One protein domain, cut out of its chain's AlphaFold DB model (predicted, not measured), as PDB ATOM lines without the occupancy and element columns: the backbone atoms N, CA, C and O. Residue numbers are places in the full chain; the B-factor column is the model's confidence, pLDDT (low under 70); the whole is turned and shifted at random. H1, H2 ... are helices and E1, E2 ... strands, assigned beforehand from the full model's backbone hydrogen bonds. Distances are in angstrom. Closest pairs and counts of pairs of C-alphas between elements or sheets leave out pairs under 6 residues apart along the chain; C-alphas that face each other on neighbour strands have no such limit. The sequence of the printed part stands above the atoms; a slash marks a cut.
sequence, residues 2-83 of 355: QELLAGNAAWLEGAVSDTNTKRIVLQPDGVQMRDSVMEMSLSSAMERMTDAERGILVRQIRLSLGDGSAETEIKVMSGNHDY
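Overview. This is residues 2 to 83 of the 355 residues of the protein "Gmad1 domain-containing protein" of Bifidobacterium pseudocatenulatum CAG:263 (UniProt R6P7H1). A small sheet of three strands has the long helix H3 near its E3 side, reaching it with residues 58 to 65, while the short helix H2 sits by the ends of E2 and E3. Before the sheet, a long loop of residues 6 to 25 swings away from the body and comes back into E1; its tip, residues 10 to 15, sticks out. The 82 printed residues hold three named helices and three named strands in the order H1, E1, E2, H2, H3, E3, and the class is mixed, helices and strands. The sheet runs E1, E2, E3 and is mixed. The whole is compact, with a radius of gyration of the C-alphas of 12.9 A, yet elongated in outline, spanning 40 by 26 by 23 A.

Arrangement. In the sheet, E2, residues 37 to 42, is the inner strand. E1, residues 26 to 34, is an edge strand and forms an antiparallel hairpin with E2, at 169 degrees between directions; N 32 and O 39 are within hydrogen-bond range at 2.9 A, as are N 41 and O 30 at 2.8 A. E1 bends by 66 degrees at residue 29. E3, residues 73 to 78, is the other edge strand, parallel to E2 at 21 degrees, with N 40 and O 75 at 2.8 A and N 77 and O 40 at 2.7 A. Residues 77 to 78 of E3 also pair, antiparallel, with residues 81 to 82. H2, residues 44 to 48, and H3, residues 51 to 65, form with E2 and E3 a strand-helix-strand unit, two parallel neighbour strands with helices between them, whose crossover is right-handed. H3 only grazes the sheet, with residues 58 to 65; its closest C-alphas to E3 are those of Arg 62 and Ile 74, 6.8 A apart. H2 only grazes the sheet, with residues 44 to 47; the C-alphas of Ser 44 and Ser 78, the closest of H2 and E3, are 5.5 A apart. H2 and H3 are close but not clearly touching, the closest C-alphas being those of Met 46 and Arg 54 at 7.2 A. H1, residues 2 to 5, is not on the sheet and is apart from E2, E3 and H2; it is close to H3 but not clearly touching, with the C-alphas of Leu 4 and Ile 61 the closest at 7.8 A. Every O i to N i+4 pair of H3 is within hydrogen-bond range; in H2 it is 0 of 1, with 2 of 2 O i to N i+3 pairs within range, and H1 is too short for an i+4 pair.

Along the chain. E1 measures 17.7 A from first to last C-alpha, E2 15.8 A, E3 16.7 A and H3 21.0 A. H1 begins at C-alpha 2, (188.377, 177.943, 133.750). H3 begins at C-alpha 51, (177.891, 167.123, 118.011), and E3 ends at C-alpha 78, (176.753, 167.564, 132.083).

Size, cuts and confidence. The C-alphas of Gly 14 and Asp 35 are the two farthest apart, at 40.4 A. The printed part has no cut. The link from H1 to E1 is long, with 20 residues. Mean pLDDT of the printed part is 84.4; residues 66 to 72 are under 70.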
ATOM      1  N   GLN A   2     189.126 176.678 133.801       82.44
ATOM      2  CA  GLN A   2     188.377 177.943 133.750       82.44
ATOM      3  C   GLN A   2     188.831 178.838 132.588       82.44
ATOM      4  O   GLN A   2     187.985 179.287 131.830       82.44
ATOM      5  N   GLU A   3     190.144 178.971 132.374       81.94
ATOM      6  CA  GLU A   3     190.702 179.707 131.226       81.94
ATOM      7  C   GLU A   3     190.273 179.134 129.868       81.94
ATOM      8  O   GLU A   3     189.883 179.883 128.985       81.94
ATOM      9  N   LEU A   4     190.263 177.803 129.710       82.25
ATOM     10  CA  LEU A   4     189.806 177.154 128.472       82.25
ATOM     11  C   LEU A   4     188.330 177.477 128.182       82.25
ATOM     12  O   LEU A   4     187.947 177.700 127.041       82.25
ATOM     13  N   LEU A   5     187.498 177.506 129.226       84.94
ATOM     14  CA  LEU A   5     186.069 177.791 129.113       84.94
ATOM     15  C   LEU A   5     185.756 179.292 129.038       84.94
ATOM     16  O   LEU A   5     184.630 179.653 128.707       84.94
ATOM     17  N   ALA A   6     186.711 180.176 129.325       83.62
ATOM     18  CA  ALA A   6     186.510 181.621 129.228       83.62
ATOM     19  C   ALA A   6     186.396 182.110 127.769       83.62
ATOM     20  O   ALA A   6     185.953 183.236 127.543       83.62
ATOM     21  N   GLY A   7     186.737 181.252 126.801       80.50
ATOM     22  CA  GLY A   7     186.768 181.565 125.377       80.50
ATOM     23  C   GLY A   7     188.160 182.004 124.928       80.50
ATOM     24  O   GLY A   7     189.159 181.809 125.622       80.50
ATOM     25  N   ASN A   8     188.230 182.594 123.739       84.50
ATOM     26  CA  ASN A   8     189.504 182.974 123.137       84.50
ATOM     27  C   ASN A   8     190.159 184.134 123.892       84.50
ATOM     28  O   ASN A   8     189.505 185.094 124.300       84.50
ATOM     29  N   ALA A   9     191.485 184.083 124.012       86.00
ATOM     30  CA  ALA A   9     192.245 185.231 124.481       86.00
ATOM     31  C   ALA A   9     192.062 186.411 123.508       86.00
ATOM     32  O   ALA A   9     192.049 186.212 122.296       86.00
ATOM     33  N   ALA A  10     191.997 187.642 124.027       87.88
ATOM     34  CA  ALA A  10     191.749 188.844 123.217       87.88
ATOM     35  C   ALA A  10     192.728 189.012 122.037       87.88
ATOM     36  O   ALA A  10     192.372 189.538 120.986       87.88
ATOM     37  N   TRP A  11     193.964 188.523 122.181       89.88
ATOM     38  CA  TRP A  11     194.973 188.587 121.124       89.88
ATOM     39  C   TRP A  11     194.776 187.570 119.986       89.88
ATOM     40  O   TRP A  11     195.413 187.690 118.944       89.88
ATOM     41  N   LEU A  12     193.867 186.607 120.154       90.19
ATOM     42  CA  LEU A  12     193.429 185.635 119.145       90.19
ATOM     43  C   LEU A  12     191.968 185.846 118.718       90.19
ATOM     44  O   LEU A  12     191.426 185.052 117.949       90.19
ATOM     45  N   GLU A  13     191.306 186.884 119.225       89.31
ATOM     46  CA  GLU A  13     189.915 187.168 118.888       89.31
ATOM     47  C   GLU A  13     189.761 187.418 117.380       89.31
ATOM     48  O   GLU A  13     190.423 188.287 116.819       89.31
ATOM     49  N   GLY A  14     188.888 186.645 116.726       86.81
ATOM     50  CA  GLY A  14     188.675 186.694 115.275       86.81
ATOM     51  C   GLY A  14     189.705 185.916 114.447       86.81
ATOM     52  O   GLY A  14     189.411 185.582 113.303       86.81
ATOM     53  N   ALA A  15     190.861 185.578 115.024       87.69
ATOM     54  CA  ALA A  15     191.877 184.736 114.391       87.69
ATOM     55  C   ALA A  15     191.627 183.238 114.613       87.69
ATOM     56  O   ALA A  15     191.963 182.417 113.769       87.69
ATOM     57  N   VAL A  16     191.016 182.870 115.744       85.44
ATOM     58  CA  VAL A  16     190.657 181.479 116.052       85.44
ATOM     59  C   VAL A  16     189.168 181.347 116.347       85.44
ATOM     60  O   VAL A  16     188.520 182.273 116.839       85.44
ATOM     61  N   SER A  17     188.615 180.170 116.055       80.06
ATOM     62  CA  SER A  17     187.215 179.861 116.355       80.06
ATOM     63  C   SER A  17     187.027 179.611 117.849       80.06
ATOM     64  O   SER A  17     187.747 178.810 118.439       80.06
ATOM     65  N   ASP A  18     186.051 180.286 118.460       79.75
ATOM     66  CA  ASP A  18     185.641 179.994 119.837       79.75
ATOM     67  C   ASP A  18     184.912 178.647 119.877       79.75
ATOM     68  O   ASP A  18     183.878 178.452 119.238       79.75
ATOM     69  N   THR A  19     185.463 177.709 120.633       74.88
ATOM     70  CA  THR A  19     184.907 176.365 120.802       74.88
ATOM     71  C   THR A  19     183.828 176.320 121.879       74.88
ATOM     72  O   THR A  19     183.025 175.386 121.913       74.88
ATOM     73  N   ASN A  20     183.739 177.353 122.723       81.81
ATOM     74  CA  ASN A  20     182.752 177.476 123.784       81.81
ATOM     75  C   ASN A  20     181.603 178.443 123.433       81.81
ATOM     76  O   ASN A  20     181.174 179.275 124.239       81.81
ATOM     77  N   THR A  21     181.019 178.280 122.244       79.94
ATOM     78  CA  THR A  21     179.967 179.170 121.708       79.94
ATOM     79  C   THR A  21     178.727 179.292 122.605       79.94
ATOM     80  O   THR A  21     177.978 180.271 122.532       79.94
ATOM     81  N   LYS A  22     178.470 178.295 123.465       86.94
ATOM     82  CA  LYS A  22     177.307 178.250 124.369       86.94
ATOM     83  C   LYS A  22     177.614 178.710 125.795       86.94
ATOM     84  O   LYS A  22     176.715 178.617 126.638       86.94
ATOM     85  N   ARG A  23     178.824 179.232 126.053       86.81
ATOM     86  CA  ARG A  23     179.294 179.693 127.374       86.81
ATOM     87  C   ARG A  23     179.151 178.612 128.443       86.81
ATOM     88  O   ARG A  23     178.568 178.831 129.504       86.81
ATOM     89  N   ILE A  24     179.642 177.423 128.120       89.44
ATOM     90  CA  ILE A  24     179.765 176.310 129.051       89.44
ATOM     91  C   ILE A  24     180.651 176.746 130.213       89.44
ATOM     92  O   ILE A  24     181.737 177.280 130.003       89.44
ATOM     93  N   VAL A  25     180.191 176.507 131.437       90.81
ATOM     94  CA  VAL A  25     180.958 176.776 132.656       90.81
ATOM     95  C   VAL A  25     181.186 175.492 133.436       90.81
ATOM     96  O   VAL A  25     180.399 174.545 133.351       90.81
ATOM     97  N   LEU A  26     182.265 175.479 134.215       90.75
ATOM     98  CA  LEU A  26     182.530 174.433 135.191       90.75
ATOM     99  C   LEU A  26     181.549 174.571 136.365       90.75
ATOM    100  O   LEU A  26     181.356 175.674 136.880       90.75
ATOM    101  N   GLN A  27     180.936 173.468 136.788       90.69
ATOM    102  CA  GLN A  27     180.070 173.455 137.969       90.69
ATOM    103  C   GLN A  27     180.887 173.633 139.266       90.69
ATOM    104  O   GLN A  27     182.094 173.371 139.273       90.69
ATOM    105  N   PRO A  28     180.260 174.055 140.381       84.06
ATOM    106  CA  PRO A  28     180.886 173.998 141.703       84.06
ATOM    107  C   PRO A  28     181.375 172.577 142.012       84.06
ATOM    108  O   PRO A  28     180.655 171.619 141.742       84.06
ATOM    109  N   ASP A  29     182.603 172.437 142.521       80.19
ATOM    110  CA  ASP A  29     183.288 171.142 142.706       80.19
ATOM    111  C   ASP A  29     183.314 170.267 141.439       80.19
ATOM    112  O   ASP A  29     183.387 169.038 141.499       80.19
ATOM    113  N   GLY A  30     183.251 170.917 140.275       80.19
ATOM    114  CA  GLY A  30     183.079 170.278 138.980       80.19
ATOM    115  C   GLY A  30     184.329 169.607 138.432       80.19
ATOM    116  O   GLY A  30     184.310 169.212 137.279       80.19
ATOM    117  N   VAL A  31     185.407 169.485 139.207       86.12
ATOM    118  CA  VAL A  31     186.519 168.579 138.897       86.12
ATOM    119  C   VAL A  31     186.746 167.704 140.116       86.12
ATOM    120  O   VAL A  31     187.105 168.204 141.181       86.12
ATOM    121  N   GLN A  32     186.549 166.402 139.959       87.38
ATOM    122  CA  GLN A  32     186.781 165.413 141.002       87.38
ATOM    123  C   GLN A  32     187.727 164.338 140.491       87.38
ATOM    124  O   GLN A  32     187.638 163.914 139.346       87.38
ATOM    125  N   MET A  33     188.630 163.879 141.352       85.44
ATOM    126  CA  MET A  33     189.520 162.761 141.056       85.44
ATOM    127  C   MET A  33     189.129 161.577 141.936       85.44
ATOM    128  O   MET A  33     189.100 161.705 143.161       85.44
ATOM    129  N   ARG A  34     188.804 160.438 141.321       81.69
ATOM    130  CA  ARG A  34     188.458 159.186 142.012       81.69
ATOM    131  C   ARG A  34     189.037 158.010 141.243       81.69
ATOM    132  O   ARG A  34     188.788 157.902 140.053       81.69
ATOM    133  N   ASP A  35     189.803 157.149 141.907       80.81
ATOM    134  CA  ASP A  35     190.339 155.910 141.321       80.81
ATOM    135  C   ASP A  35     191.066 156.104 139.974       80.81
ATOM    136  O   ASP A  35     190.949 155.293 139.061       80.81
ATOM    137  N   SER A  36     191.842 157.187 139.851       81.88
ATOM    138  CA  SER A  36     192.537 157.592 138.611       81.88
ATOM    139  C   SER A  36     191.607 158.010 137.459       81.88
ATOM    140  O   SER A  36     192.041 158.155 136.322       81.88
ATOM    141  N   VAL A  37     190.334 158.268 137.756       85.31
ATOM    142  CA  VAL A  37     189.377 158.911 136.856       85.31
ATOM    143  C   VAL A  37     189.212 160.366 137.282       85.31
ATOM    144  O   VAL A  37     188.847 160.662 138.423       85.31
ATOM    145  N   MET A  38     189.486 161.288 136.365       87.81
ATOM    146  CA  MET A  38     189.166 162.699 136.523       87.81
ATOM    147  C   MET A  38     187.780 162.957 135.936       87.81
ATOM    148  O   MET A  38     187.605 162.980 134.722       87.81
ATOM    149  N   GLU A  39     186.789 163.158 136.797       90.19
ATOM    150  CA  GLU A  39     185.436 163.524 136.399       90.19
ATOM    151  C   GLU A  39     185.275 165.042 136.379       90.19
ATOM    152  O   GLU A  39     185.568 165.733 137.358       90.19
ATOM    153  N   MET A  40     184.782 165.555 135.258       90.69
ATOM    154  CA  MET A  40     184.493 166.958 135.043       90.69
ATOM    155  C   MET A  40     182.999 167.183 134.852       90.69
ATOM    156  O   MET A  40     182.414 166.666 133.911       90.69
ATOM    157  N   SER A  41     182.392 168.008 135.698       92.44
ATOM    158  CA  SER A  41     180.991 168.413 135.596       92.44
ATOM    159  C   SER A  41     180.861 169.811 134.994       92.44
ATOM    160  O   SER A  41     181.251 170.816 135.596       92.44
ATOM    161  N   LEU A  42     180.273 169.874 133.806       92.81
ATOM    162  CA  LEU A  42     179.995 171.084 133.041       92.81
ATOM    163  C   LEU A  42     178.511 171.473 133.126       92.81
ATOM    164  O   LEU A  42     177.637 170.698 133.517       92.81
ATOM    165  N   SER A  43     178.211 172.723 132.782       93.00
ATOM    166  CA  SER A  43     176.839 173.236 132.741       93.00
ATOM    167  C   SER A  43     175.965 172.566 131.678       93.00
ATOM    168  O   SER A  43     176.444 172.270 130.584       93.00
ATOM    169  N   SER A  44     174.652 172.490 131.936       91.25
ATOM    170  CA  SER A  44     173.640 171.956 131.004       91.25
ATOM    171  C   SER A  44     173.558 172.684 129.659       91.25
ATOM    172  O   SER A  44     172.936 172.197 128.719       91.25
ATOM    173  N   ALA A  45     174.228 173.831 129.513       90.31
ATOM    174  CA  ALA A  45     174.382 174.501 128.230       90.31
ATOM    175  C   ALA A  45     175.023 173.599 127.152       90.31
ATOM    176  O   ALA A  45     174.799 173.856 125.969       90.31
ATOM    177  N   MET A  46     175.737 172.537 127.549       89.81
ATOM    178  CA  MET A  46     176.362 171.553 126.657       89.81
ATOM    179  C   MET A  46     175.329 170.769 125.830       89.81
ATOM    180  O   MET A  46     175.594 170.380 124.693       89.81
ATOM    181  N   GLU A  47     174.107 170.618 126.345       89.75
ATOM    182  CA  GLU A  47     172.996 169.970 125.632       89.75
ATOM    183  C   GLU A  47     172.560 170.774 124.394       89.75
ATOM    184  O   GLU A  47     172.017 170.213 123.445       89.75
ATOM    185  N   ARG A  48     172.844 172.085 124.366       90.31
ATOM    186  CA  ARG A  48     172.509 172.990 123.251       90.31
ATOM    187  C   ARG A  48     173.600 173.088 122.183       90.31
ATOM    188  O   ARG A  48     173.417 173.824 121.213       90.31
ATOM    189  N   MET A  49     174.741 172.435 122.387       90.19
ATOM    190  CA  MET A  49     175.821 172.370 121.401       90.19
ATOM    191  C   MET A  49     175.491 171.338 120.318       90.19
ATOM    192  O   MET A  49     174.753 170.382 120.554       90.19
ATOM    193  N   THR A  50     176.040 171.532 119.126       89.56
ATOM    194  CA  THR A  50     176.063 170.504 118.078       89.56
ATOM    195  C   THR A  50     177.053 169.392 118.432       89.56
ATOM    196  O   THR A  50     177.937 169.588 119.267       89.56
ATOM    197  N   ASP A  51     176.943 168.226 117.792       88.50
ATOM    198  CA  ASP A  51     177.891 167.123 118.011       88.50
ATOM    199  C   ASP A  51     179.331 167.523 117.662       88.50
ATOM    200  O   ASP A  51     180.251 167.201 118.408       88.50
ATOM    201  N   ALA A  52     179.518 168.306 116.596       85.25
ATOM    202  CA  ALA A  52     180.828 168.821 116.201       85.25
ATOM    203  C   ALA A  52     181.414 169.789 117.244       85.25
ATOM    204  O   ALA A  52     182.561 169.630 117.657       85.25
ATOM    205  N   GLU A  53     180.623 170.759 117.725       87.31
ATOM    206  CA  GLU A  53     181.057 171.676 118.791       87.31
ATOM    207  C   GLU A  53     181.401 170.902 120.076       87.31
ATOM    208  O   GLU A  53     182.413 171.184 120.717       87.31
ATOM    209  N   ARG A  54     180.579 169.907 120.450       90.12
ATOM    210  CA  ARG A  54     180.838 169.051 121.620       90.12
ATOM    211  C   ARG A  54     182.131 168.265 121.464       90.12
ATOM    212  O   ARG A  54     182.925 168.243 122.400       90.12
ATOM    213  N   GLY A  55     182.344 167.648 120.304       89.25
ATOM    214  CA  GLY A  55     183.546 166.875 120.022       89.25
ATOM    215  C   GLY A  55     184.809 167.723 120.125       89.25
ATOM    216  O   GLY A  55     185.754 167.330 120.801       89.25
ATOM    217  N   ILE A  56     184.819 168.925 119.545       87.06
ATOM    218  CA  ILE A  56     185.973 169.831 119.640       87.06
ATOM    219  C   ILE A  56     186.225 170.258 121.095       87.06
ATOM    220  O   ILE A  56     187.368 170.208 121.554       87.06
ATOM    221  N   LEU A  57     185.179 170.636 121.840       88.25
ATOM    222  CA  LEU A  57     185.314 171.040 123.242       88.25
ATOM    223  C   LEU A  57     185.862 169.895 124.108       88.25
ATOM    224  O   LEU A  57     186.829 170.092 124.841       88.25
ATOM    225  N   VAL A  58     185.285 168.693 124.011       89.00
ATOM    226  CA  VAL A  58     185.746 167.515 124.770       89.00
ATOM    227  C   VAL A  58     187.191 167.173 124.416       89.00
ATOM    228  O   VAL A  58     188.001 166.945 125.319       89.00
ATOM    229  N   ARG A  59     187.558 167.248 123.131       86.44
ATOM    230  CA  ARG A  59     188.937 167.032 122.688       86.44
ATOM    231  C   ARG A  59     189.906 168.038 123.302       86.44
ATOM    232  O   ARG A  59     190.964 167.654 123.791       86.44
ATOM    233  N   GLN A  60     189.556 169.322 123.314       85.31
ATOM    234  CA  GLN A  60     190.390 170.363 123.918       85.31
ATOM    235  C   GLN A  60     190.554 170.185 125.429       85.31
ATOM    236  O   GLN A  60     191.645 170.418 125.954       85.31
ATOM    237  N   ILE A  61     189.498 169.760 126.128       86.00
ATOM    238  CA  ILE A  61     189.557 169.435 127.557       86.00
ATOM    239  C   ILE A  61     190.561 168.304 127.787       86.00
ATOM    240  O   ILE A  61     191.458 168.446 128.616       86.00
ATOM    241  N   ARG A  62     190.449 167.221 127.009       84.19
ATOM    242  CA  ARG A  62     191.369 166.077 127.045       84.19
ATOM    243  C   ARG A  62     192.818 166.504 126.797       84.19
ATOM    244  O   ARG A  62     193.681 166.242 127.633       84.19
ATOM    245  N   LEU A  63     193.083 167.249 125.724       80.88
ATOM    246  CA  LEU A  63     194.425 167.759 125.406       80.88
ATOM    247  C   LEU A  63     194.986 168.672 126.508       80.88
ATOM    248  O   LEU A  63     196.157 168.561 126.861       80.88
ATOM    249  N   SER A  64     194.152 169.537 127.092       81.06
ATOM    250  CA  SER A  64     194.562 170.455 128.168       81.06
ATOM    251  C   SER A  64     194.900 169.737 129.475       81.06
ATOM    252  O   SER A  64     195.660 170.259 130.289       81.06
ATOM    253  N   LEU A  65     194.304 168.567 129.699       79.62
ATOM    254  CA  LEU A  65     194.496 167.754 130.896       79.62
ATOM    255  C   LEU A  65     195.516 166.624 130.701       79.62
ATOM    256  O   LEU A  65     195.811 165.917 131.662       79.62
ATOM    257  N   GLY A  66     196.096 166.500 129.504       68.94
ATOM    258  CA  GLY A  66     197.172 165.553 129.223       68.94
ATOM    259  C   GLY A  66     196.692 164.187 128.740       68.94
ATOM    260  O   GLY A  66     197.159 163.168 129.245       68.94
ATOM    261  N   ASP A  67     195.795 164.164 127.752       61.88
ATOM    262  CA  ASP A  67     195.459 162.960 126.982       61.88
ATOM    263  C   ASP A  67     196.740 162.351 126.384       61.88
ATOM    264  O   ASP A  67     197.303 162.859 125.412       61.88
ATOM    265  N   GLY A  68     197.281 161.335 127.059       51.59
ATOM    266  CA  GLY A  68     198.617 160.804 126.784       51.59
ATOM    267  C   GLY A  68     199.319 160.144 127.973       51.59
ATOM    268  O   GLY A  68     200.246 159.364 127.751       51.59
ATOM    269  N   SER A  69     198.891 160.375 129.221       52.12
ATOM    270  CA  SER A  69     199.271 159.476 130.317       52.12
ATOM    271  C   SER A  69     198.302 158.292 130.342       52.12
ATOM    272  O   SER A  69     197.093 158.457 130.463       52.12
ATOM    273  N   ALA A  70     198.814 157.063 130.241       54.41
ATOM    274  CA  ALA A  70     197.997 155.843 130.321       54.41
ATOM    275  C   ALA A  70     197.303 155.650 131.691       54.41
ATOM    276  O   ALA A  70     196.639 154.642 131.914       54.41
ATOM    277  N   GLU A  71     197.494 156.587 132.621       59.81
ATOM    278  CA  GLU A  71     197.139 156.469 134.029       59.81
ATOM    279  C   GLU A  71     195.908 157.294 134.422       59.81
ATOM    280  O   GLU A  71     195.485 157.196 135.567       59.81
ATOM    281  N   THR A  72     195.321 158.121 133.544       68.69
ATOM    282  CA  THR A  72     194.159 158.946 133.929       68.69
ATOM    283  C   THR A  72     193.053 158.958 132.879       68.69
ATOM    284  O   THR A  72     193.203 159.524 131.801       68.69
ATOM    285  N   GLU A  73     191.910 158.363 133.219       81.88
ATOM    286  CA  GLU A  73     190.688 158.437 132.412       81.88
ATOM    287  C   GLU A  73     189.989 159.780 132.677       81.88
ATOM    288  O   GLU A  73     189.788 160.162 133.829       81.88
ATOM    289  N   ILE A  74     189.609 160.510 131.627       87.25
ATOM    290  CA  ILE A  74     188.900 161.793 131.756       87.25
ATOM    291  C   ILE A  74     187.430 161.582 131.404       87.25
ATOM    292  O   ILE A  74     187.113 161.252 130.257       87.25
ATOM    293  N   LYS A  75     186.543 161.832 132.374       90.50
ATOM    294  CA  LYS A  75     185.091 161.827 132.185       90.50
ATOM    295  C   LYS A  75     184.541 163.236 132.077       90.50
ATOM    296  O   LYS A  75     184.806 164.065 132.942       90.50
ATOM    297  N   VAL A  76     183.749 163.503 131.045       91.56
ATOM    298  CA  VAL A  76     183.101 164.805 130.836       91.56
ATOM    299  C   VAL A  76     181.595 164.638 130.972       91.56
ATOM    300  O   VAL A  76     180.944 164.037 130.125       91.56
ATOM    301  N   MET A  77     181.040 165.199 132.040       93.31
ATOM    302  CA  MET A  77     179.641 165.084 132.432       93.31
ATOM    303  C   MET A  77     178.928 166.430 132.307       93.31
ATOM    304  O   MET A  77     179.488 167.481 132.616       93.31
ATOM    305  N   SER A  78     177.652 166.414 131.928       92.25
ATOM    306  CA  SER A  78     176.753 167.564 132.083       92.25
ATOM    307  C   SER A  78     175.398 167.078 132.588       92.25
ATOM    308  O   SER A  78     174.656 166.402 131.873       92.25
ATOM    309  N   GLY A  79     175.074 167.411 133.840       86.62
ATOM    310  CA  GLY A  79     173.944 166.799 134.538       86.62
ATOM    311  C   GLY A  79     174.164 165.292 134.686       86.62
ATOM    312  O   GLY A  79     175.170 164.874 135.246       86.62
ATOM    313  N   ASN A  80     173.245 164.486 134.146       85.94
ATOM    314  CA  ASN A  80     173.348 163.019 134.143       85.94
ATOM    315  C   ASN A  80     173.843 162.447 132.802       85.94
ATOM    316  O   ASN A  80     173.821 161.232 132.614       85.94
ATOM    317  N   HIS A  81     174.232 163.305 131.856       91.12
ATOM    318  CA  HIS A  81     174.687 162.895 130.532       91.12
ATOM    319  C   HIS A  81     176.211 162.797 130.487       91.12
ATOM    320  O   HIS A  81     176.907 163.716 130.926       91.12
ATOM    321  N   ASP A  82     176.696 161.690 129.929       92.44
ATOM    322  CA  ASP A  82     178.111 161.415 129.698       92.44
ATOM    323  C   ASP A  82     178.489 161.807 128.261       92.44
ATOM    324  O   ASP A  82     177.911 161.308 127.294       92.44
ATOM    325  N   TYR A  83     179.448 162.722 128.139       92.25
ATOM    326  CA  TYR A  83     179.992 163.229 126.880       92.25
ATOM    327  C   TYR A  83     181.462 162.849 126.687       92.25
ATOM    328  O   TYR A  83     182.116 163.385 125.795       92.25
TER     329      TYR A  83